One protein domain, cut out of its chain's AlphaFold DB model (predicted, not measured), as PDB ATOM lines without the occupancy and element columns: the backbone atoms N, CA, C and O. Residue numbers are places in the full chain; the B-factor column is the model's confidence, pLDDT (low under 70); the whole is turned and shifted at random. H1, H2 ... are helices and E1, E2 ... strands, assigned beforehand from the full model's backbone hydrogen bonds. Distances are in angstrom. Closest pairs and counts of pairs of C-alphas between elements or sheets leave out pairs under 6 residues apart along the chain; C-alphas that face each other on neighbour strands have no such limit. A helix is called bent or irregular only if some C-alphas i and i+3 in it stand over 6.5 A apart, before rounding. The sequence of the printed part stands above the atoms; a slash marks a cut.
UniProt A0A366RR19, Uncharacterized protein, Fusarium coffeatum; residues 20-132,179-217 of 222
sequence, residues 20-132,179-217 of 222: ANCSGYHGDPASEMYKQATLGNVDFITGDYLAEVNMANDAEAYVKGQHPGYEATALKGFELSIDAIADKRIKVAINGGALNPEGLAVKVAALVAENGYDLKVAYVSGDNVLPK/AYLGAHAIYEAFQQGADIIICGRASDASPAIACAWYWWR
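AT A GLANCE: This is residues 20 to 132 and 179 to 217 of the 222 residues of an uncharacterized protein of Fusarium coffeatum (UniProt A0A366RR19). A small sheet of four parallel strands is sandwiched between two helix layers: H1, H3 and H4 side by side under one face, H5 and H6 over the other. H2 sits off one end of this body, and residues 20 to 21 add a short parallel pairing to residues 45 to 46 of E1. The printed part has 152 residues, in the order H1 E1 H2 H3 E2 H4 E3 H5 E4 H6; the sheet runs E1 E2 E4 E3, and the class is mixed, helices and strands. It is compact, with a radius of gyration of the C-alphas of 14.2 A and spans of 39 by 31 by 25 A.

IN THESE COORDINATES: H1, residues 31 to 39, begins at C-alpha 31, (-16.896, 14.729, 24.667). E1 is residues 44 to 47. H2, residues 52 to 63, measures 17.4 A and is neither bent nor irregular, but only just: C-alphas 57 and 60 are 6.4 A apart. H3, residues 72 to 87, measures 23.6 A; it is irregular, with C-alphas 80 and 83 7.8 A apart, and has a kink of 54 degrees near residue 81. E2 is residues 91 to 94. H4, residues 101 to 114, measures 20.0 A. E3 is residues 121 to 124, H5 residues 184 to 191 and E4 residues 196 to 199. H6, residues 206 to 216, measures 15.1 A and ends at C-alpha 216, (-10.952, 30.017, 0.616).

HOW THE PARTS SIT: E1 and E2 are parallel, with N 45 and O 91 2.9 A apart; E2 and E4 are parallel, with N 197 and O 92 at 2.8 A; E4 and E3 are parallel, with N 122 and O 196 at 2.8 A. E1, H2 H3, E2 is a strand-helix-strand unit, two parallel neighbour strands with helices between; E2, H4, E3 is a split one, with E4 between its strands. Both crossovers are right-handed. The sheet is the inner one of three layers, H1 and H4 on one face, H5 and H6 on the opposite face. H4 runs along the strands at a height over the sheet of 8.2 A; its closest C-alphas to E3 are those of Ala 109 and Val 121, 5.8 A. H6 has a height of 9.7 A; its closest C-alphas to E2 are those of Pro 207 and Ala 93, 5.5 A. H5 and H6 touch at a steep tilt of 43 degrees, the same way, closest at the C-alphas of Tyr 187 and Ala 210, 5.0 A. H3 only grazes the sheet with residues 74 to 85. It touches H1 at a shallow tilt of 14 degrees, the same way, closest at the C-alphas of Ser 81 and Tyr 34, 4.7 A. With residues 75 to 82 alone it touches H4, closest at the C-alphas of Leu 75 and Leu 104, 6.9 A. H2 is not on the sheet and touches no helix. Every O i to N i+4 pair is within hydrogen-bond range in H1, H4, H5 and H6, against 5 of 8 in H2 and 10 of 12 in H3.

THE WHOLE: The farthest C-alphas, of Leu 39 and Lys 132, are 44.1 A apart. Residues 133 to 178 are not printed, and C-alphas 132 and 179 are 11.2 A apart across this cut, in the link from E3 to H5. Of the links printed whole, none is long. Mean pLDDT of the printed part is 94.7; residues 51 to 53 are under 70.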
ATOM      1  N   ALA A  20     -14.760  24.781  14.300       97.56
ATOM      2  CA  ALA A  20     -14.905  24.604  15.739       97.56
ATOM      3  C   ALA A  20     -13.675  23.911  16.310       97.56
ATOM      4  O   ALA A  20     -13.161  22.975  15.710       97.56
ATOM      5  N   ASN A  21     -13.237  24.343  17.486       96.50
ATOM      6  CA  ASN A  21     -12.109  23.740  18.172       96.50
ATOM      7  C   ASN A  21     -12.610  22.859  19.326       96.50
ATOM      8  O   ASN A  21     -13.437  23.308  20.119       96.50
ATOM      9  N   CYS A  22     -12.146  21.613  19.406       96.69
ATOM     10  CA  CYS A  22     -12.583  20.642  20.411       96.69
ATOM     11  C   CYS A  22     -11.575  20.401  21.541       96.69
ATOM     12  O   CYS A  22     -11.888  19.647  22.454       96.69
ATOM     13  N   SER A  23     -10.382  20.989  21.467       95.38
ATOM     14  CA  SER A  23      -9.331  20.849  22.480       95.38
ATOM     15  C   SER A  23      -8.349  22.013  22.377       95.38
ATOM     16  O   SER A  23      -7.976  22.386  21.266       95.38
ATOM     17  N   GLY A  24      -7.947  22.583  23.506       92.12
ATOM     18  CA  GLY A  24      -6.789  23.467  23.651       92.12
ATOM     19  C   GLY A  24      -5.714  22.897  24.585       92.12
ATOM     20  O   GLY A  24      -4.734  23.583  24.861       92.12
ATOM     21  N   TYR A  25      -5.918  21.690  25.129       87.94
ATOM     22  CA  TYR A  25      -5.013  21.050  26.080       87.94
ATOM     23  C   TYR A  25      -5.183  19.520  26.106       87.94
ATOM     24  O   TYR A  25      -6.287  19.007  25.939       87.94
ATOM     25  N   HIS A  26      -4.113  18.772  26.405       83.81
ATOM     26  CA  HIS A  26      -4.094  17.296  26.397       83.81
ATOM     27  C   HIS A  26      -5.150  16.634  27.319       83.81
ATOM     28  O   HIS A  26      -5.606  15.514  27.079       83.81
ATOM     29  N   GLY A  27      -5.587  17.349  28.362       81.81
ATOM     30  CA  GLY A  27      -6.596  16.905  29.329       81.81
ATOM     31  C   GLY A  27      -8.039  17.318  29.025       81.81
ATOM     32  O   GLY A  27      -8.914  17.034  29.848       81.81
ATOM     33  N   ASP A  28      -8.311  17.992  27.903       92.94
ATOM     34  CA  ASP A  28      -9.676  18.408  27.581       92.94
ATOM     35  C   ASP A  28     -10.611  17.197  27.382       92.94
ATOM     36  O   ASP A  28     -10.199  16.150  26.863       92.94
ATOM     37  N   PRO A  29     -11.892  17.294  27.796       96.00
ATOM     38  CA  PRO A  29     -12.805  16.165  27.707       96.00
ATOM     39  C   PRO A  29     -13.025  15.713  26.261       96.00
ATOM     40  O   PRO A  29     -13.453  16.483  25.406       96.00
ATOM     41  N   ALA A  30     -12.874  14.411  26.011       97.00
ATOM     42  CA  ALA A  30     -13.144  13.803  24.704       97.00
ATOM     43  C   ALA A  30     -14.556  14.109  24.154       97.00
ATOM     44  O   ALA A  30     -14.775  14.127  22.942       97.00
ATOM     45  N   SER A  31     -15.525  14.374  25.038       97.62
ATOM     46  CA  SER A  31     -16.896  14.729  24.667       97.62
ATOM     47  C   SER A  31     -17.022  16.101  24.000       97.62
ATOM     48  O   SER A  31     -18.043  16.353  23.362       97.62
ATOM     49  N   GLU A  32     -16.016  16.976  24.082       97.38
ATOM     50  CA  GLU A  32     -16.047  18.263  23.385       97.38
ATOM     51  C   GLU A  32     -16.049  18.074  21.864       97.38
ATOM     52  O   GLU A  32     -16.828  18.736  21.181       97.38
ATOM     53  N   MET A  33     -15.305  17.096  21.324       98.19
ATOM     54  CA  MET A  33     -15.379  16.755  19.894       98.19
ATOM     55  C   MET A  33     -16.801  16.341  19.499       98.19
ATOM     56  O   MET A  33     -17.336  16.824  18.498       98.19
ATOM     57  N   TYR A  34     -17.451  15.529  20.336       98.19
ATOM     58  CA  TYR A  34     -18.819  15.072  20.108       98.19
ATOM     59  C   TYR A  34     -19.821  16.226  20.136       98.19
ATOM     60  O   TYR A  34     -20.699  16.310  19.275       98.19
ATOM     61  N   LYS A  35     -19.674  17.159  21.082       97.94
ATOM     62  CA  LYS A  35     -20.507  18.367  21.151       97.94
ATOM     63  C   LYS A  35     -20.322  19.240  19.912       97.94
ATOM     64  O   LYS A  35     -21.325  19.668  19.345       97.94
ATOM     65  N   GLN A  36     -19.085  19.452  19.448       97.62
ATOM     66  CA  GLN A  36     -18.840  20.205  18.211       97.62
ATOM     67  C   GLN A  36     -19.465  19.509  16.995       97.62
ATOM     68  O   GLN A  36     -20.109  20.166  16.175       97.62
ATOM     69  N   ALA A  37     -19.349  18.181  16.907       98.00
ATOM     70  CA  ALA A  37     -19.903  17.401  15.805       98.00
ATOM     71  C   ALA A  37     -21.442  17.367  15.806       98.00
ATOM     72  O   ALA A  37     -22.061  17.378  14.744       98.00
ATOM     73  N   THR A  38     -22.093  17.352  16.972       97.94
ATOM     74  CA  THR A  38     -23.553  17.172  17.077       97.94
ATOM     75  C   THR A  38     -24.332  18.476  17.213       97.94
ATOM     76  O   THR A  38     -25.331  18.643  16.510       97.94
ATOM     77  N   LEU A  39     -23.872  19.411  18.045       95.69
ATOM     78  CA  LEU A  39     -24.581  20.659  18.354       95.69
ATOM     79  C   LEU A  39     -24.264  21.778  17.353       95.69
ATOM     80  O   LEU A  39     -25.090  22.661  17.126       95.69
ATOM     81  N   GLY A  40     -23.077  21.738  16.744       83.69
ATOM     82  CA  GLY A  40     -22.630  22.714  15.758       83.69
ATOM     83  C   GLY A  40     -23.065  22.375  14.329       83.69
ATOM     84  O   GLY A  40     -23.120  21.212  13.922       83.69
ATOM     85  N   ASN A  41     -23.331  23.412  13.529       93.94
ATOM     86  CA  ASN A  41     -23.363  23.312  12.067       93.94
ATOM     87  C   ASN A  41     -22.014  23.791  11.517       93.94
ATOM     88  O   ASN A  41     -21.902  24.936  11.072       93.94
ATOM     89  N   VAL A  42     -20.996  22.938  11.647       98.00
ATOM     90  CA  VAL A  42     -19.585  23.243  11.366       98.00
ATOM     91  C   VAL A  42     -19.108  22.565  10.084       98.00
ATOM     92  O   VAL A  42     -19.621  21.518   9.696       98.00
ATOM     93  N   ASP A  43     -18.117  23.170   9.432       98.38
ATOM     94  CA  ASP A  43     -17.435  22.588   8.272       98.38
ATOM     95  C   ASP A  43     -16.234  21.756   8.713       98.38
ATOM     96  O   ASP A  43     -15.982  20.675   8.177       98.38
ATOM     97  N   PHE A  44     -15.518  22.274   9.713       98.75
ATOM     98  CA  PHE A  44     -14.315  21.664  10.244       98.75
ATOM     99  C   PHE A  44     -14.352  21.565  11.763       98.75
ATOM    100  O   PHE A  44     -14.841  22.475  12.441       98.75
ATOM    101  N   ILE A  45     -13.752  20.497  12.276       98.62
ATOM    102  CA  ILE A  45     -13.317  20.406  13.667       98.62
ATOM    103  C   ILE A  45     -11.790  20.438  13.711       98.62
ATOM    104  O   ILE A  45     -11.117  19.698  12.992       98.62
ATOM    105  N   THR A  46     -11.251  21.286  14.575       98.31
ATOM    106  CA  THR A  46      -9.840  21.311  14.946       98.31
ATOM    107  C   THR A  46      -9.661  20.929  16.403       98.31
ATOM    108  O   THR A  46     -10.620  20.918  17.172       98.31
ATOM    109  N   GLY A  47      -8.434  20.618  16.797       96.06
ATOM    110  CA  GLY A  47      -8.113  20.293  18.176       96.06
ATOM    111  C   GLY A  47      -6.618  20.375  18.403       96.06
ATOM    112  O   GLY A  47      -5.842  19.754  17.670       96.06
ATOM    113  N   ASP A  48      -6.259  21.148  19.417       93.75
ATOM    114  CA  ASP A  48      -4.921  21.249  19.961       93.75
ATOM    115  C   ASP A  48      -4.853  20.466  21.274       93.75
ATOM    116  O   ASP A  48      -5.536  20.783  22.246       93.75
ATOM    117  N   TYR A  49      -4.080  19.393  21.280       92.25
ATOM    118  CA  TYR A  49      -3.919  18.497  22.414       92.25
ATOM    119  C   TYR A  49      -2.516  18.575  23.015       92.25
ATOM    120  O   TYR A  49      -2.221  17.843  23.953       92.25
ATOM    121  N   LEU A  50      -1.610  19.390  22.475       85.44
ATOM    122  CA  LEU A  50      -0.194  19.272  22.804       85.44
ATOM    123  C   LEU A  50       0.295  20.456  23.634       85.44
ATOM    124  O   LEU A  50       0.442  21.562  23.125       85.44
ATOM    125  N   ALA A  51       0.683  20.194  24.878       69.50
ATOM    126  CA  ALA A  51       1.515  21.091  25.667       69.50
ATOM    127  C   ALA A  51       2.995  20.658  25.587       69.50
ATOM    128  O   ALA A  51       3.348  19.567  25.137       69.50
ATOM    129  N   GLU A  52       3.915  21.511  26.024       69.56
ATOM    130  CA  GLU A  52       5.337  21.152  26.093       69.56
ATOM    131  C   GLU A  52       5.586  20.039  27.130       69.56
ATOM    132  O   GLU A  52       6.484  19.213  26.967       69.56
ATOM    133  N   VAL A  53       4.771  19.993  28.191       69.50
ATOM    134  CA  VAL A  53       4.961  19.088  29.334       69.50
ATOM    135  C   VAL A  53       4.566  17.634  29.046       69.50
ATOM    136  O   VAL A  53       5.280  16.723  29.465       69.50
ATOM    137  N   ASN A  54       3.471  17.380  28.323       73.31
ATOM    138  CA  ASN A  54       3.011  16.014  28.037       73.31
ATOM    139  C   ASN A  54       3.937  15.313  27.044       73.31
ATOM    140  O   ASN A  54       4.317  14.174  27.285       73.31
ATOM    141  N   MET A  55       4.405  16.003  25.999       78.38
ATOM    142  CA  MET A  55       5.304  15.380  25.022       78.38
ATOM    143  C   MET A  55       6.604  14.870  25.657       78.38
ATOM    144  O   MET A  55       7.071  13.793  25.297       78.38
ATOM    145  N   ALA A  56       7.185  15.614  26.605       79.75
ATOM    146  CA  ALA A  56       8.398  15.190  27.302       79.75
ATOM    147  C   ALA A  56       8.139  14.017  28.263       79.75
ATOM    148  O   ALA A  56       8.897  13.048  28.256       79.75
ATOM    149  N   ASN A  57       7.055  14.078  29.047       82.31
ATOM    150  CA  ASN A  57       6.679  13.007  29.975       82.31
ATOM    151  C   ASN A  57       6.358  11.698  29.237       82.31
ATOM    152  O   ASN A  57       6.781  10.617  29.653       82.31
ATOM    153  N   ASP A  58       5.648  11.802  28.116       87.81
ATOM    154  CA  ASP A  58       5.179  10.648  27.358       87.81
ATOM    155  C   ASP A  58       6.259  10.075  26.441       87.81
ATOM    156  O   ASP A  58       6.173   8.903  26.078       87.81
ATOM    157  N   ALA A  59       7.292  10.849  26.086       89.38
ATOM    158  CA  ALA A  59       8.374  10.391  25.214       89.38
ATOM    159  C   ALA A  59       9.098   9.175  25.789       89.38
ATOM    160  O   ALA A  59       9.250   8.160  25.106       89.38
ATOM    161  N   GLU A  60       9.488   9.228  27.063       89.38
ATOM    162  CA  GLU A  60      10.159   8.093  27.692       89.38
ATOM    163  C   GLU A  60       9.247   6.869  27.804       89.38
ATOM    164  O   GLU A  60       9.680   5.743  27.549       89.38
ATOM    165  N   ALA A  61       7.986   7.076  28.194       90.94
ATOM    166  CA  ALA A  61       7.013   5.999  28.319       90.94
ATOM    167  C   ALA A  61       6.707   5.367  26.951       90.94
ATOM    168  O   ALA A  61       6.620   4.144  26.846       90.94
ATOM    169  N   TYR A  62       6.613   6.172  25.891       92.44
ATOM    170  CA  TYR A  62       6.416   5.716  24.517       92.44
ATOM    171  C   TYR A  62       7.590   4.863  24.030       92.44
ATOM    172  O   TYR A  62       7.379   3.744  23.565       92.44
ATOM    173  N   VAL A  63       8.832   5.324  24.226       88.94
ATOM    174  CA  VAL A  63      10.043   4.558  23.872       88.94
ATOM    175  C   VAL A  63      10.105   3.222  24.623       88.94
ATOM    176  O   VAL A  63      10.539   2.215  24.064       88.94
ATOM    177  N   LYS A  64       9.628   3.181  25.873       92.25
ATOM    178  CA  LYS A  64       9.532   1.958  26.692       92.25
ATOM    179  C   LYS A  64       8.313   1.082  26.348       92.25
ATOM    180  O   LYS A  64       8.136   0.036  26.971       92.25
ATOM    181  N   GLY A  65       7.461   1.490  25.402       93.00
ATOM    182  CA  GLY A  65       6.228   0.780  25.034       93.00
ATOM    183  C   GLY A  65       5.128   0.823  26.102       93.00
ATOM    184  O   GLY A  65       4.215   0.003  26.083       93.00
ATOM    185  N   GLN A  66       5.220   1.754  27.052       93.31
ATOM    186  CA  GLN A  66       4.287   1.940  28.171       93.31
ATOM    187  C   GLN A  66       3.208   2.992  27.876       93.31
ATOM    188  O   GLN A  66       2.239   3.106  28.622       93.31
ATOM    189  N   HIS A  67       3.364   3.743  26.786       94.25
ATOM    190  CA  HIS A  67       2.407   4.728  26.291       94.25
ATOM    191  C   HIS A  67       2.227   4.538  24.776       94.25
ATOM    192  O   HIS A  67       3.199   4.190  24.108       94.25
ATOM    193  N   PRO A  68       1.032   4.747  24.189       94.38
ATOM    194  CA  PRO A  68       0.826   4.590  22.743       94.38
ATOM    195  C   PRO A  68       1.474   5.694  21.889       94.38
ATOM    196  O   PRO A  68       1.580   5.545  20.669       94.38
ATOM    197  N   GLY A  69       1.901   6.795  22.515       93.94
ATOM    198  CA  GLY A  69       2.560   7.929  21.858       93.94
ATOM    199  C   GLY A  69       1.606   8.958  21.249       93.94
ATOM    200  O   GLY A  69       2.073   9.946  20.703       93.94
ATOM    201  N   TYR A  70       0.294   8.757  21.352       95.25
ATOM    202  CA  TYR A  70      -0.738   9.708  20.938       95.25
ATOM    203  C   TYR A  70      -1.701   9.992  22.092       95.25
ATOM    204  O   TYR A  70      -1.763   9.233  23.062       95.25
ATOM    205  N   GLU A  71      -2.499  11.044  21.958       94.88
ATOM    206  CA  GLU A  71      -3.424  11.491  22.996       94.88
ATOM    207  C   GLU A  71      -4.665  10.599  23.064       94.88
ATOM    208  O   GLU A  71      -5.452  10.488  22.117       94.88
ATOM    209  N   ALA A  72      -4.863   9.944  24.210       94.62
ATOM    210  CA  ALA A  72      -5.978   9.019  24.406       94.62
ATOM    211  C   ALA A  72      -7.344   9.725  24.318       94.62
ATOM    212  O   ALA A  72      -8.313   9.146  23.821       94.62
ATOM    213  N   THR A  73      -7.419  10.986  24.752       95.75
ATOM    214  CA  THR A  73      -8.624  11.825  24.658       95.75
ATOM    215  C   THR A  73      -8.985  12.143  23.207       95.75
ATOM    216  O   THR A  73     -10.171  12.185  22.883       95.75
ATOM    217  N   ALA A  74      -7.999  12.272  22.311       97.31
ATOM    218  CA  ALA A  74      -8.231  12.444  20.878       97.31
ATOM    219  C   ALA A  74      -8.858  11.190  20.251       97.31
ATOM    220  O   ALA A  74      -9.890  11.292  19.586       97.31
ATOM    221  N   LEU A  75      -8.296   9.999  20.514       98.25
ATOM    222  CA  LEU A  75      -8.892   8.735  20.056       98.25
ATOM    223  C   LEU A  75     -10.316   8.581  20.595       98.25
ATOM    224  O   LEU A  75     -11.240   8.294  19.833       98.25
ATOM    225  N   LYS A  76     -10.513   8.846  21.892       98.38
ATOM    226  CA  LYS A  76     -11.837   8.758  22.504       98.38
ATOM    227  C   LYS A  76     -12.827   9.756  21.898       98.38
ATOM    228  O   LYS A  76     -14.006   9.441  21.763       98.38
ATOM    229  N   GLY A  77     -12.356  10.942  21.514       98.50
ATOM    230  CA  GLY A  77     -13.153  11.939  20.807       98.50
ATOM    231  C   GLY A  77     -13.684  11.397  19.482       98.50
ATOM    232  O   GLY A  77     -14.882  11.515  19.220       98.50
ATOM    233  N   PHE A  78     -12.835  10.731  18.693       98.69
ATOM    234  CA  PHE A  78     -13.266  10.080  17.455       98.69
ATOM    235  C   PHE A  78     -14.255   8.944  17.711       98.69
ATOM    236  O   PHE A  78     -15.296   8.923  17.066       98.69
ATOM    237  N   GLU A  79     -13.994   8.055  18.676       98.75
ATOM    238  CA  GLU A  79     -14.925   6.969  19.036       98.75
ATOM    239  C   GLU A  79     -16.334   7.482  19.355       98.75
ATOM    240  O   GLU A  79     -17.321   6.857  18.988       98.75
ATOM    241  N   LEU A  80     -16.434   8.627  20.035       98.69
ATOM    242  CA  LEU A  80     -17.718   9.245  20.359       98.69
ATOM    243  C   LEU A  80     -18.368   9.944  19.157       98.69
ATOM    244  O   LEU A  80     -19.590  10.049  19.105       98.69
ATOM    245  N   SER A  81     -17.568  10.473  18.230       98.56
ATOM    246  CA  SER A  81     -18.016  11.467  17.242       98.56
ATOM    247  C   SER A  81     -18.090  10.950  15.811       98.56
ATOM    248  O   SER A  81     -18.626  11.663  14.961       98.56
ATOM    249  N   ILE A  82     -17.548   9.764  15.519       98.62
ATOM    250  CA  ILE A  82     -17.325   9.312  14.140       98.62
ATOM    251  C   ILE A  82     -18.618   9.233  13.326       98.62
ATOM    252  O   ILE A  82     -18.625   9.657  12.172       98.62
ATOM    253  N   ASP A  83     -19.724   8.828  13.952       98.38
ATOM    254  CA  ASP A  83     -21.044   8.777  13.318       98.38
ATOM    255  C   ASP A  83     -21.505  10.163  12.857       98.38
ATOM    256  O   ASP A  83     -21.889  10.358  11.705       98.38
ATOM    257  N   ALA A  84     -21.407  11.162  13.739       98.38
ATOM    258  CA  ALA A  84     -21.798  12.535  13.430       98.38
ATOM    259  C   ALA A  84     -20.850  13.189  12.412       98.38
ATOM    260  O   ALA A  84     -21.294  13.960  11.559       98.38
ATOM    261  N   ILE A  85     -19.552  12.875  12.487       98.56
ATOM    262  CA  ILE A  85     -18.547  13.319  11.514       98.56
ATOM    263  C   ILE A  85     -18.880  12.761  10.126       98.56
ATOM    264  O   ILE A  85     -18.848  13.513   9.151       98.56
ATOM    265  N   ALA A  86     -19.234  11.478  10.031       98.31
ATOM    266  CA  ALA A  86     -19.585  10.831   8.775       98.31
ATOM    267  C   ALA A  86     -20.903  11.364   8.192       98.31
ATOM    268  O   ALA A  86     -20.915  11.799   7.039       98.31
ATOM    269  N   ASP A  87     -21.974  11.397   8.993       97.12
ATOM    270  CA  ASP A  87     -23.315  11.847   8.590       97.12
ATOM    271  C   ASP A  87     -23.301  13.288   8.060       97.12
ATOM    272  O   ASP A  87     -23.764  13.582   6.957       97.12
ATOM    273  N   LYS A  88     -22.662  14.198   8.803       97.25
ATOM    274  CA  LYS A  88     -22.571  15.616   8.428       97.25
ATOM    275  C   LYS A  88     -21.411  15.926   7.483       97.25
ATOM    276  O   LYS A  88     -21.249  17.082   7.081       97.25
ATOM    277  N   ARG A  89     -20.601  14.914   7.143       96.81
ATOM    278  CA  ARG A  89     -19.363  15.031   6.361       96.81
ATOM    279  C   ARG A  89     -18.458  16.137   6.916       96.81
ATOM    280  O   ARG A  89     -18.047  17.020   6.177       96.81
ATOM    281  N   ILE A  90     -18.187  16.151   8.217       98.50
ATOM    282  CA  ILE A  90     -17.297  17.151   8.826       98.50
ATOM    283  C   ILE A  90     -15.848  16.770   8.519       98.50
ATOM    284  O   ILE A  90     -15.473  15.606   8.643       98.50
ATOM    285  N   LYS A  91     -15.018  17.741   8.128       98.75
ATOM    286  CA  LYS A  91     -13.573  17.518   7.993       98.75
ATOM    287  C   LYS A  91     -12.863  17.795   9.318       98.75
ATOM    288  O   LYS A  91     -13.249  18.701  10.049       98.75
ATOM    289  N   VAL A  92     -11.824  17.038   9.647       98.81
ATOM    290  CA  VAL A  92     -11.139  17.124  10.943       98.81
ATOM    291  C   VAL A  92      -9.636  17.285  10.745       98.81
ATOM    292  O   VAL A  92      -9.043  16.555   9.955       98.81
ATOM    293  N   ALA A  93      -9.010  18.213  11.471       98.62
ATOM    294  CA  ALA A  93      -7.555  18.350  11.539       98.62
ATOM    295  C   ALA A  93      -7.112  18.598  12.984       98.62
ATOM    296  O   ALA A  93      -7.445  19.630  13.562       98.62
ATOM    297  N   ILE A  94      -6.355  17.672  13.572       98.12
ATOM    298  CA  ILE A  94      -5.912  17.769  14.972       98.12
ATOM    299  C   ILE A  94      -4.427  17.433  15.115       98.12
ATOM    300  O   ILE A  94      -3.885  16.690  14.297       98.12
ATOM    301  N   ASN A  95      -3.783  17.910  16.180       96.12
ATOM    302  CA  ASN A  95      -2.408  17.533  16.547       96.12
ATOM    303  C   ASN A  95      -2.342  16.470  17.672       96.12
ATOM    304  O   ASN A  95      -1.278  16.197  18.219       96.12
ATOM    305  N   GLY A  96      -3.464  15.812  17.988       95.69
ATOM    306  CA  GLY A  96      -3.539  14.748  19.003       95.69
ATOM    307  C   GLY A  96      -2.751  13.475  18.678       95.69
ATOM    308  O   GLY A  96      -2.721  12.549  19.484       95.69
ATOM    309  N   GLY A  97      -2.098  13.409  17.514       95.75
ATOM    310  CA  GLY A  97      -1.148  12.351  17.191       95.75
ATOM    311  C   GLY A  97       0.119  12.400  18.045       95.75
ATOM    312  O   GLY A  97       0.764  11.369  18.194       95.75
ATOM    313  N   ALA A  98       0.446  13.558  18.630       94.38
ATOM    314  CA  ALA A  98       1.589  13.766  19.519       94.38
ATOM    315  C   ALA A  98       2.901  13.174  18.962       94.38
ATOM    316  O   ALA A  98       3.407  13.636  17.943       94.38
ATOM    317  N   LEU A  99       3.454  12.153  19.618       94.25
ATOM    318  CA  LEU A  99       4.690  11.468  19.234       94.25
ATOM    319  C   LEU A  99       4.462  10.388  18.162       94.25
ATOM    320  O   LEU A  99       5.419   9.932  17.539       94.25
ATOM    321  N   ASN A 100       3.213   9.961  17.957       96.06
ATOM    322  CA  ASN A 100       2.831   8.845  17.096       96.06
ATOM    323  C   ASN A 100       1.570   9.156  16.255       96.06
ATOM    324  O   ASN A 100       0.529   8.500  16.412       96.06
ATOM    325  N   PRO A 101       1.636  10.143  15.339       97.56
ATOM    326  CA  PRO A 101       0.496  10.504  14.498       97.56
ATOM    327  C   PRO A 101       0.035   9.373  13.579       97.56
ATOM    328  O   PRO A 101      -1.166   9.222  13.352       97.56
ATOM    329  N   GLU A 102       0.959   8.537  13.102       98.38
ATOM    330  CA  GLU A 102       0.631   7.342  12.322       98.38
ATOM    331  C   GLU A 102      -0.198   6.346  13.143       98.38
ATOM    332  O   GLU A 102      -1.241   5.884  12.682       98.38
ATOM    333  N   GLY A 103       0.219   6.048  14.377       98.25
ATOM    334  CA  GLY A 103      -0.485   5.109  15.247       98.25
ATOM    335  C   GLY A 103      -1.924   5.531  15.532       98.25
ATOM    336  O   GLY A 103      -2.831   4.698  15.454       98.25
ATOM    337  N   LEU A 104      -2.157   6.821  15.796       98.62
ATOM    338  CA  LEU A 104      -3.517   7.332  15.971       98.62
ATOM    339  C   LEU A 104      -4.312   7.270  14.661       98.62
ATOM    340  O   LEU A 104      -5.467   6.846  14.672       98.62
ATOM    341  N   ALA A 105      -3.704   7.622  13.527       98.81
ATOM    342  CA  ALA A 105      -4.367   7.549  12.228       98.81
ATOM    343  C   ALA A 105      -4.788   6.126  11.854       98.81
ATOM    344  O   ALA A 105      -5.907   5.935  11.388       98.81
ATOM    345  N   VAL A 106      -3.956   5.118  12.130       98.75
ATOM    346  CA  VAL A 106      -4.309   3.705  11.921       98.75
ATOM    347  C   VAL A 106      -5.510   3.302  12.781       98.75
ATOM    348  O   VAL A 106      -6.417   2.632  12.289       98.75
ATOM    349  N   LYS A 107      -5.561   3.731  14.048       98.81
ATOM    350  CA  LYS A 107      -6.700   3.450  14.941       98.81
ATOM    351  C   LYS A 107      -7.990   4.110  14.463       98.81
ATOM    352  O   LYS A 107      -9.032   3.462  14.445       98.81
ATOM    353  N   VAL A 108      -7.921   5.369  14.036       98.88
ATOM    354  CA  VAL A 108      -9.089   6.091  13.513       98.88
ATOM    355  C   VAL A 108      -9.532   5.521  12.162       98.88
ATOM    356  O   VAL A 108     -10.728   5.393  11.924       98.88
ATOM    357  N   ALA A 109      -8.603   5.103  11.301       98.88
ATOM    358  CA  ALA A 109      -8.927   4.427  10.045       98.88
ATOM    359  C   ALA A 109      -9.622   3.075  10.278       98.88
ATOM    360  O   ALA A 109     -10.580   2.753   9.576       98.88
ATOM    361  N   ALA A 110      -9.184   2.308  11.282       98.81
ATOM    362  CA  ALA A 110      -9.869   1.083  11.691       98.81
ATOM    363  C   ALA A 110     -11.293   1.379  12.188       98.81
ATOM    364  O   ALA A 110     -12.236   0.764  11.701       98.81
ATOM    365  N   LEU A 111     -11.463   2.385  13.054       98.75
ATOM    366  CA  LEU A 111     -12.775   2.829  13.537       98.75
ATOM    367  C   LEU A 111     -13.713   3.225  12.380       98.75
ATOM    368  O   LEU A 111     -14.882   2.844  12.372       98.75
ATOM    369  N   VAL A 112     -13.211   3.967  11.389       98.69
ATOM    370  CA  VAL A 112     -13.959   4.329  10.172       98.69
ATOM    371  C   VAL A 112     -14.428   3.081   9.419       98.69
ATOM    372  O   VAL A 112     -15.603   2.986   9.064       98.69
ATOM    373  N   ALA A 113     -13.526   2.123   9.195       98.50
ATOM    374  CA  ALA A 113     -13.821   0.901   8.454       98.50
ATOM    375  C   ALA A 113     -14.813  -0.010   9.195       98.50
ATOM    376  O   ALA A 113     -15.742  -0.528   8.580       98.50
ATOM    377  N   GLU A 114     -14.652  -0.169  10.509       98.25
ATOM    378  CA  GLU A 114     -15.529  -0.975  11.370       98.25
ATOM    379  C   GLU A 114     -16.973  -0.454  11.382       98.25
ATOM    380  O   GLU A 114     -17.909  -1.252  11.426       98.25
ATOM    381  N   ASN A 115     -17.161   0.866  11.279       97.94
ATOM    382  CA  ASN A 115     -18.483   1.493  11.197       97.94
ATOM    383  C   ASN A 115     -19.006   1.644   9.752       97.94
ATOM    384  O   ASN A 115     -20.110   2.141   9.543       97.94
ATOM    385  N   GLY A 116     -18.245   1.204   8.744       97.94
ATOM    386  CA  GLY A 116     -18.671   1.204   7.341       97.94
ATOM    387  C   GLY A 116     -18.719   2.586   6.679       97.94
ATOM    388  O   GLY A 116     -19.458   2.770   5.711       97.94
ATOM    389  N   TYR A 117     -17.947   3.558   7.176       98.25
ATOM    390  CA  TYR A 117     -17.908   4.909   6.617       98.25
ATOM    391  C   TYR A 117     -16.856   5.065   5.509       98.25
ATOM    392  O   TYR A 117     -15.754   4.531   5.590       98.25
ATOM    393  N   ASP A 118     -17.168   5.877   4.495       96.38
ATOM    394  CA  ASP A 118     -16.219   6.305   3.455       96.38
ATOM    395  C   ASP A 118     -15.558   7.638   3.851       96.38
ATOM    396  O   ASP A 118     -15.884   8.713   3.332       96.38
ATOM    397  N   LEU A 119     -14.683   7.577   4.859       98.25
ATOM    398  CA  LEU A 119     -13.865   8.703   5.320       98.25
ATOM    399  C   LEU A 119     -12.384   8.399   5.098       98.25
ATOM    400  O   LEU A 119     -11.876   7.357   5.507       98.25
ATOM    401  N   LYS A 120     -11.659   9.334   4.483       98.56
ATOM    402  CA  LYS A 120     -10.215   9.182   4.265       98.56
ATOM    403  C   LYS A 120      -9.430   9.749   5.438       98.56
ATOM    404  O   LYS A 120      -9.527  10.941   5.728       98.56
ATOM    405  N   VAL A 121      -8.620   8.909   6.075       98.81
ATOM    406  CA  VAL A 121      -7.741   9.298   7.185       98.81
ATOM    407  C   VAL A 121      -6.310   9.451   6.673       98.81
ATOM    408  O   VAL A 121      -5.794   8.568   5.992       98.81
ATOM    409  N   ALA A 122      -5.674  10.571   7.000       98.69
ATOM    410  CA  ALA A 122      -4.276  10.860   6.705       98.69
ATOM    411  C   ALA A 122      -3.537  11.280   7.980       98.69
ATOM    412  O   ALA A 122      -4.153  11.717   8.956       98.69
ATOM    413  N   TYR A 123      -2.209  11.191   7.954       98.56
ATOM    414  CA  TYR A 123      -1.366  11.733   9.010       98.56
ATOM    415  C   TYR A 123      -0.247  12.613   8.461       98.56
ATOM    416  O   TYR A 123       0.165  12.472   7.310       98.56
ATOM    417  N   VAL A 124       0.245  13.519   9.305       97.69
ATOM    418  CA  VAL A 124       1.404  14.372   9.028       97.69
ATOM    419  C   VAL A 124       2.534  13.988   9.975       97.69
ATOM    420  O   VAL A 124       2.355  13.992  11.194       97.69
ATOM    421  N   SER A 125       3.695  13.674   9.402       92.94
ATOM    422  CA  SER A 125       4.937  13.351  10.106       92.94
ATOM    423  C   SER A 125       6.076  14.282   9.671       92.94
ATOM    424  O   SER A 125       5.922  15.098   8.759       92.94
ATOM    425  N   GLY A 126       7.234  14.160  10.325       92.56
ATOM    426  CA  GLY A 126       8.434  14.959  10.038       92.56
ATOM    427  C   GLY A 126       8.705  16.069  11.052       92.56
ATOM    428  O   GLY A 126       9.714  16.762  10.939       92.56
ATOM    429  N   ASP A 127       7.842  16.205  12.057       94.06
ATOM    430  CA  ASP A 127       8.041  17.069  13.214       94.06
ATOM    431  C   ASP A 127       9.114  16.509  14.156       94.06
ATOM    432  O   ASP A 127       9.906  17.279  14.685       94.06
ATOM    433  N   ASN A 128       9.192  15.183  14.327       92.50
ATOM    434  CA  ASN A 128      10.217  14.545  15.150       92.50
ATOM    435  C   ASN A 128      11.616  14.738  14.538       92.50
ATOM    436  O   ASN A 128      11.991  14.090  13.555       92.50
ATOM    437  N   VAL A 129      12.404  15.618  15.150       92.81
ATOM    438  CA  VAL A 129      13.798  15.891  14.788       92.81
ATOM    439  C   VAL A 129      14.782  15.274  15.778       92.81
ATOM    440  O   VAL A 129      15.984  15.461  15.606       92.81
ATOM    441  N   LEU A 130      14.307  14.484  16.751       90.44
ATOM    442  CA  LEU A 130      15.158  13.773  17.705       90.44
ATOM    443  C   LEU A 130      16.276  12.962  17.020       90.44
ATOM    444  O   LEU A 130      17.420  13.080  17.442       90.44
ATOM    445  N   PRO A 131      16.037  12.229  15.907       90.50
ATOM    446  CA  PRO A 131      17.108  11.503  15.214       90.50
ATOM    447  C   PRO A 131      18.195  12.395  14.593       90.50
ATOM    448  O   PRO A 131      19.229  11.889  14.164       90.50
ATOM    449  N   LYS A 132      17.944  13.706  14.475       87.62
ATOM    450  CA  LYS A 132      18.870  14.697  13.905       87.62
ATOM    451  C   LYS A 132      19.640  15.466  14.977       87.62
ATOM    452  O   LYS A 132      20.548  16.218  14.626       87.62
ATOM    453  N   ALA A 179       9.964  19.887  15.731       91.88
ATOM    454  CA  ALA A 179       9.725  21.116  14.994       91.88
ATOM    455  C   ALA A 179       8.220  21.398  14.922       91.88
ATOM    456  O   ALA A 179       7.423  20.491  14.698       91.88
ATOM    457  N   TYR A 180       7.827  22.662  15.054       92.00
ATOM    458  CA  TYR A 180       6.433  23.062  14.884       92.00
ATOM    459  C   TYR A 180       6.139  23.156  13.390       92.00
ATOM    460  O   TYR A 180       6.524  24.123  12.729       92.00
ATOM    461  N   LEU A 181       5.474  22.137  12.847       95.06
ATOM    462  CA  LEU A 181       5.059  22.154  11.450       95.06
ATOM    463  C   LEU A 181       3.955  23.197  11.216       95.06
ATOM    464  O   LEU A 181       3.107  23.443  12.075       95.06
ATOM    465  N   GLY A 182       3.971  23.804  10.031       95.94
ATOM    466  CA  GLY A 182       2.948  24.752   9.592       95.94
ATOM    467  C   GLY A 182       1.728  24.084   8.939       95.94
ATOM    468  O   GLY A 182       1.683  22.875   8.722       95.94
ATOM    469  N   ALA A 183       0.772  24.907   8.504       96.69
ATOM    470  CA  ALA A 183      -0.487  24.482   7.879       96.69
ATOM    471  C   ALA A 183      -0.356  23.770   6.512       96.69
ATOM    472  O   ALA A 183      -1.321  23.166   6.046       96.69
ATOM    473  N   HIS A 184       0.809  23.830   5.855       95.62
ATOM    474  CA  HIS A 184       0.997  23.359   4.475       95.62
ATOM    475  C   HIS A 184       0.676  21.872   4.294       95.62
ATOM    476  O   HIS A 184      -0.097  21.517   3.411       95.62
ATOM    477  N   ALA A 185       1.219  20.999   5.145       96.50
ATOM    478  CA  ALA A 185       0.994  19.556   5.016       96.50
ATOM    479  C   ALA A 185      -0.478  19.171   5.255       96.50
ATOM    480  O   ALA A 185      -1.004  18.277   4.596       96.50
ATOM    481  N   ILE A 186      -1.162  19.887   6.154       97.94
ATOM    482  CA  ILE A 186      -2.592  19.702   6.431       97.94
ATOM    483  C   ILE A 186      -3.422  20.147   5.217       97.94
ATOM    484  O   ILE A 186      -4.311  19.426   4.767       97.94
ATOM    485  N   TYR A 187      -3.102  21.309   4.640       96.75
ATOM    486  CA  TYR A 187      -3.733  21.794   3.412       96.75
ATOM    487  C   TYR A 187      -3.560  20.804   2.249       96.75
ATOM    488  O   TYR A 187      -4.541  20.450   1.594       96.75
ATOM    489  N   GLU A 188      -2.341  20.306   2.026       95.81
ATOM    490  CA  GLU A 188      -2.051  19.318   0.979       95.81
ATOM    491  C   GLU A 188      -2.840  18.018   1.183       95.81
ATOM    492  O   GLU A 188      -3.410  17.483   0.231       95.81
ATOM    493  N   ALA A 189      -2.956  17.531   2.420       97.50
ATOM    494  CA  ALA A 189      -3.770  16.357   2.720       97.50
ATOM    495  C   ALA A 189      -5.263  16.593   2.410       97.50
ATOM    496  O   ALA A 189      -5.903  15.738   1.791       97.50
ATOM    497  N   PHE A 190      -5.818  17.768   2.738       96.69
ATOM    498  CA  PHE A 190      -7.185  18.122   2.332       96.69
ATOM    499  C   PHE A 190      -7.342  18.188   0.805       96.69
ATOM    500  O   PHE A 190      -8.336  17.694   0.265       96.69
ATOM    501  N   GLN A 191      -6.357  18.736   0.086       94.81
ATOM    502  CA  GLN A 191      -6.346  18.789  -1.383       94.81
ATOM    503  C   GLN A 191      -6.283  17.400  -2.025       94.81
ATOM    504  O   GLN A 191      -6.897  17.167  -3.068       94.81
ATOM    505  N   GLN A 192      -5.610  16.450  -1.378       95.50
ATOM    506  CA  GLN A 192      -5.581  15.041  -1.779       95.50
ATOM    507  C   GLN A 192      -6.850  14.271  -1.375       95.50
ATOM    508  O   GLN A 192      -7.026  13.107  -1.741       95.50
ATOM    509  N   GLY A 193      -7.789  14.936  -0.696       96.00
ATOM    510  CA  GLY A 193      -9.108  14.408  -0.375       96.00
ATOM    511  C   GLY A 193      -9.219  13.756   0.997       96.00
ATOM    512  O   GLY A 193     -10.202  13.053   1.213       96.00
ATOM    513  N   ALA A 194      -8.270  13.972   1.912       98.31
ATOM    514  CA  ALA A 194      -8.424  13.539   3.299       98.31
ATOM    515  C   ALA A 194      -9.651  14.205   3.948       98.31
ATOM    516  O   ALA A 194      -9.956  15.379   3.704       98.31
ATOM    517  N   ASP A 195     -10.361  13.445   4.774       98.62
ATOM    518  CA  ASP A 195     -11.456  13.925   5.614       98.62
ATOM    519  C   ASP A 195     -10.989  14.131   7.053       98.62
ATOM    520  O   ASP A 195     -11.393  15.101   7.684       98.62
ATOM    521  N   ILE A 196     -10.095  13.269   7.541       98.88
ATOM    522  CA  ILE A 196      -9.498  13.348   8.872       98.88
ATOM    523  C   ILE A 196      -7.980  13.416   8.718       98.88
ATOM    524  O   ILE A 196      -7.385  12.572   8.051       98.88
ATOM    525  N   ILE A 197      -7.350  14.410   9.340       98.81
ATOM    526  CA  ILE A 197      -5.903  14.615   9.325       98.81
ATOM    527  C   ILE A 197      -5.391  14.648  10.761       98.81
ATOM    528  O   ILE A 197      -5.833  15.458  11.577       98.81
ATOM    529  N   ILE A 198      -4.433  13.775  11.055       98.69
ATOM    530  CA  ILE A 198      -3.822  13.647  12.377       98.69
ATOM    531  C   ILE A 198      -2.351  14.044  12.294       98.69
ATOM    532  O   ILE A 198      -1.563  13.447  11.568       98.69
ATOM    533  N   CYS A 199      -1.970  15.067  13.043       97.88
ATOM    534  CA  CYS A 199      -0.608  15.587  13.070       97.88
ATOM    535  C   CYS A 199       0.105  15.170  14.357       97.88
ATOM    536  O   CYS A 199      -0.545  14.938  15.379       97.88
ATOM    537  N   GLY A 200       1.439  15.108  14.296       94.69
ATOM    538  CA  GLY A 200       2.294  15.227  15.478       94.69
ATOM    539  C   GLY A 200       2.368  16.688  15.922       94.69
ATOM    540  O   GLY A 200       1.348  17.379  15.942       94.69
ATOM    541  N   ARG A 201       3.565  17.222  16.196       93.06
ATOM    542  CA  ARG A 201       3.724  18.653  16.511       93.06
ATOM    543  C   ARG A 201       3.486  19.532  15.275       93.06
ATOM    544  O   ARG A 201       4.333  19.678  14.396       93.06
ATOM    545  N   ALA A 202       2.323  20.166  15.236       93.56
ATOM    546  CA  ALA A 202       2.037  21.325  14.398       93.56
ATOM    547  C   ALA A 202       1.882  22.551  15.301       93.56
ATOM    548  O   ALA A 202       1.546  22.393  16.475       93.56
ATOM    549  N   SER A 203       2.108  23.756  14.775       92.38
ATOM    550  CA  SER A 203       1.754  24.951  15.543       92.38
ATOM    551  C   SER A 203       0.255  25.003  15.808       92.38
ATOM    552  O   SER A 203      -0.542  24.609  14.958       92.38
ATOM    553  N   ASP A 204      -0.120  25.525  16.968       89.81
ATOM    554  CA  ASP A 204      -1.479  25.478  17.519       89.81
ATOM    555  C   ASP A 204      -2.513  26.061  16.540       89.81
ATOM    556  O   ASP A 204      -3.602  25.529  16.333       89.81
ATOM    557  N   ALA A 205      -2.132  27.130  15.835       93.50
ATOM    558  CA  ALA A 205      -2.972  27.778  14.831       93.50
ATOM    559  C   ALA A 205      -3.025  27.032  13.480       93.50
ATOM    560  O   ALA A 205      -3.926  27.287  12.679       93.50
ATOM    561  N   SER A 206      -2.079  26.135  13.186       96.12
ATOM    562  CA  SER A 206      -1.936  25.509  11.864       96.12
ATOM    563  C   SER A 206      -3.152  24.704  11.408       96.12
ATOM    564  O   SER A 206      -3.535  24.882  10.250       96.12
ATOM    565  N   PRO A 207      -3.804  23.870  12.245       97.06
ATOM    566  CA  PRO A 207      -5.030  23.184  11.840       97.06
ATOM    567  C   PRO A 207      -6.132  24.155  11.398       97.06
ATOM    568  O   PRO A 207      -6.695  23.998  10.315       97.06
ATOM    569  N   ALA A 208      -6.379  25.216  12.173       97.06
ATOM    570  CA  ALA A 208      -7.389  26.221  11.842       97.06
ATOM    571  C   ALA A 208      -7.025  27.023  10.581       97.06
ATOM    572  O   ALA A 208      -7.880  27.244   9.716       97.06
ATOM    573  N   ILE A 209      -5.752  27.409  10.435       97.31
ATOM    574  CA  ILE A 209      -5.235  28.081   9.235       97.31
ATOM    575  C   ILE A 209      -5.413  27.186   8.006       97.31
ATOM    576  O   ILE A 209      -5.878  27.669   6.977       97.31
ATOM    577  N   ALA A 210      -5.102  25.890   8.099       97.56
ATOM    578  CA  ALA A 210      -5.258  24.949   6.993       97.56
ATOM    579  C   ALA A 210      -6.724  24.793   6.569       97.56
ATOM    580  O   ALA A 210      -7.013  24.800   5.373       97.56
ATOM    581  N   CYS A 211      -7.659  24.716   7.525       97.75
ATOM    582  CA  CYS A 211      -9.096  24.684   7.245       97.75
ATOM    583  C   CYS A 211      -9.558  25.944   6.498       97.75
ATOM    584  O   CYS A 211     -10.228  25.850   5.467       97.75
ATOM    585  N   ALA A 212      -9.170  27.126   6.986       96.69
ATOM    586  CA  ALA A 212      -9.502  28.391   6.337       96.69
ATOM    587  C   ALA A 212      -8.876  28.489   4.940       96.69
ATOM    588  O   ALA A 212      -9.544  28.861   3.977       96.69
ATOM    589  N   TRP A 213      -7.608  28.113   4.808       95.94
ATOM    590  CA  TRP A 213      -6.896  28.146   3.541       95.94
ATOM    591  C   TRP A 213      -7.513  27.187   2.514       95.94
ATOM    592  O   TRP A 213      -7.775  27.591   1.380       95.94
ATOM    593  N   TYR A 214      -7.853  25.961   2.914       96.00
ATOM    594  CA  TYR A 214      -8.554  25.009   2.054       96.00
ATOM    595  C   TYR A 214      -9.933  25.530   1.613       96.00
ATOM    596  O   TYR A 214     -10.275  25.443   0.433       96.00
ATOM    597  N   TRP A 215     -10.699  26.140   2.525       96.75
ATOM    598  CA  TRP A 215     -12.023  26.699   2.227       96.75
ATOM    599  C   TRP A 215     -11.990  27.871   1.240       96.75
ATOM    600  O   TRP A 215     -12.805  27.940   0.318       96.75
ATOM    601  N   TRP A 216     -11.056  28.803   1.429       94.62
ATOM    602  CA  TRP A 216     -10.952  30.017   0.616       94.62
ATOM    603  C   TRP A 216     -10.100  29.846  -0.640       94.62
ATOM    604  O   TRP A 216     -10.104  30.722  -1.501       94.62
ATOM    605  N   ARG A 217      -9.393  28.715  -0.769       88.19
ATOM    606  CA  ARG A 217      -8.523  28.397  -1.910       88.19
ATOM    607  C   ARG A 217      -7.508  29.506  -2.201       88.19
ATOM    608  O   ARG A 217      -7.243  29.809  -3.364       88.19
TER     609      ARG A 217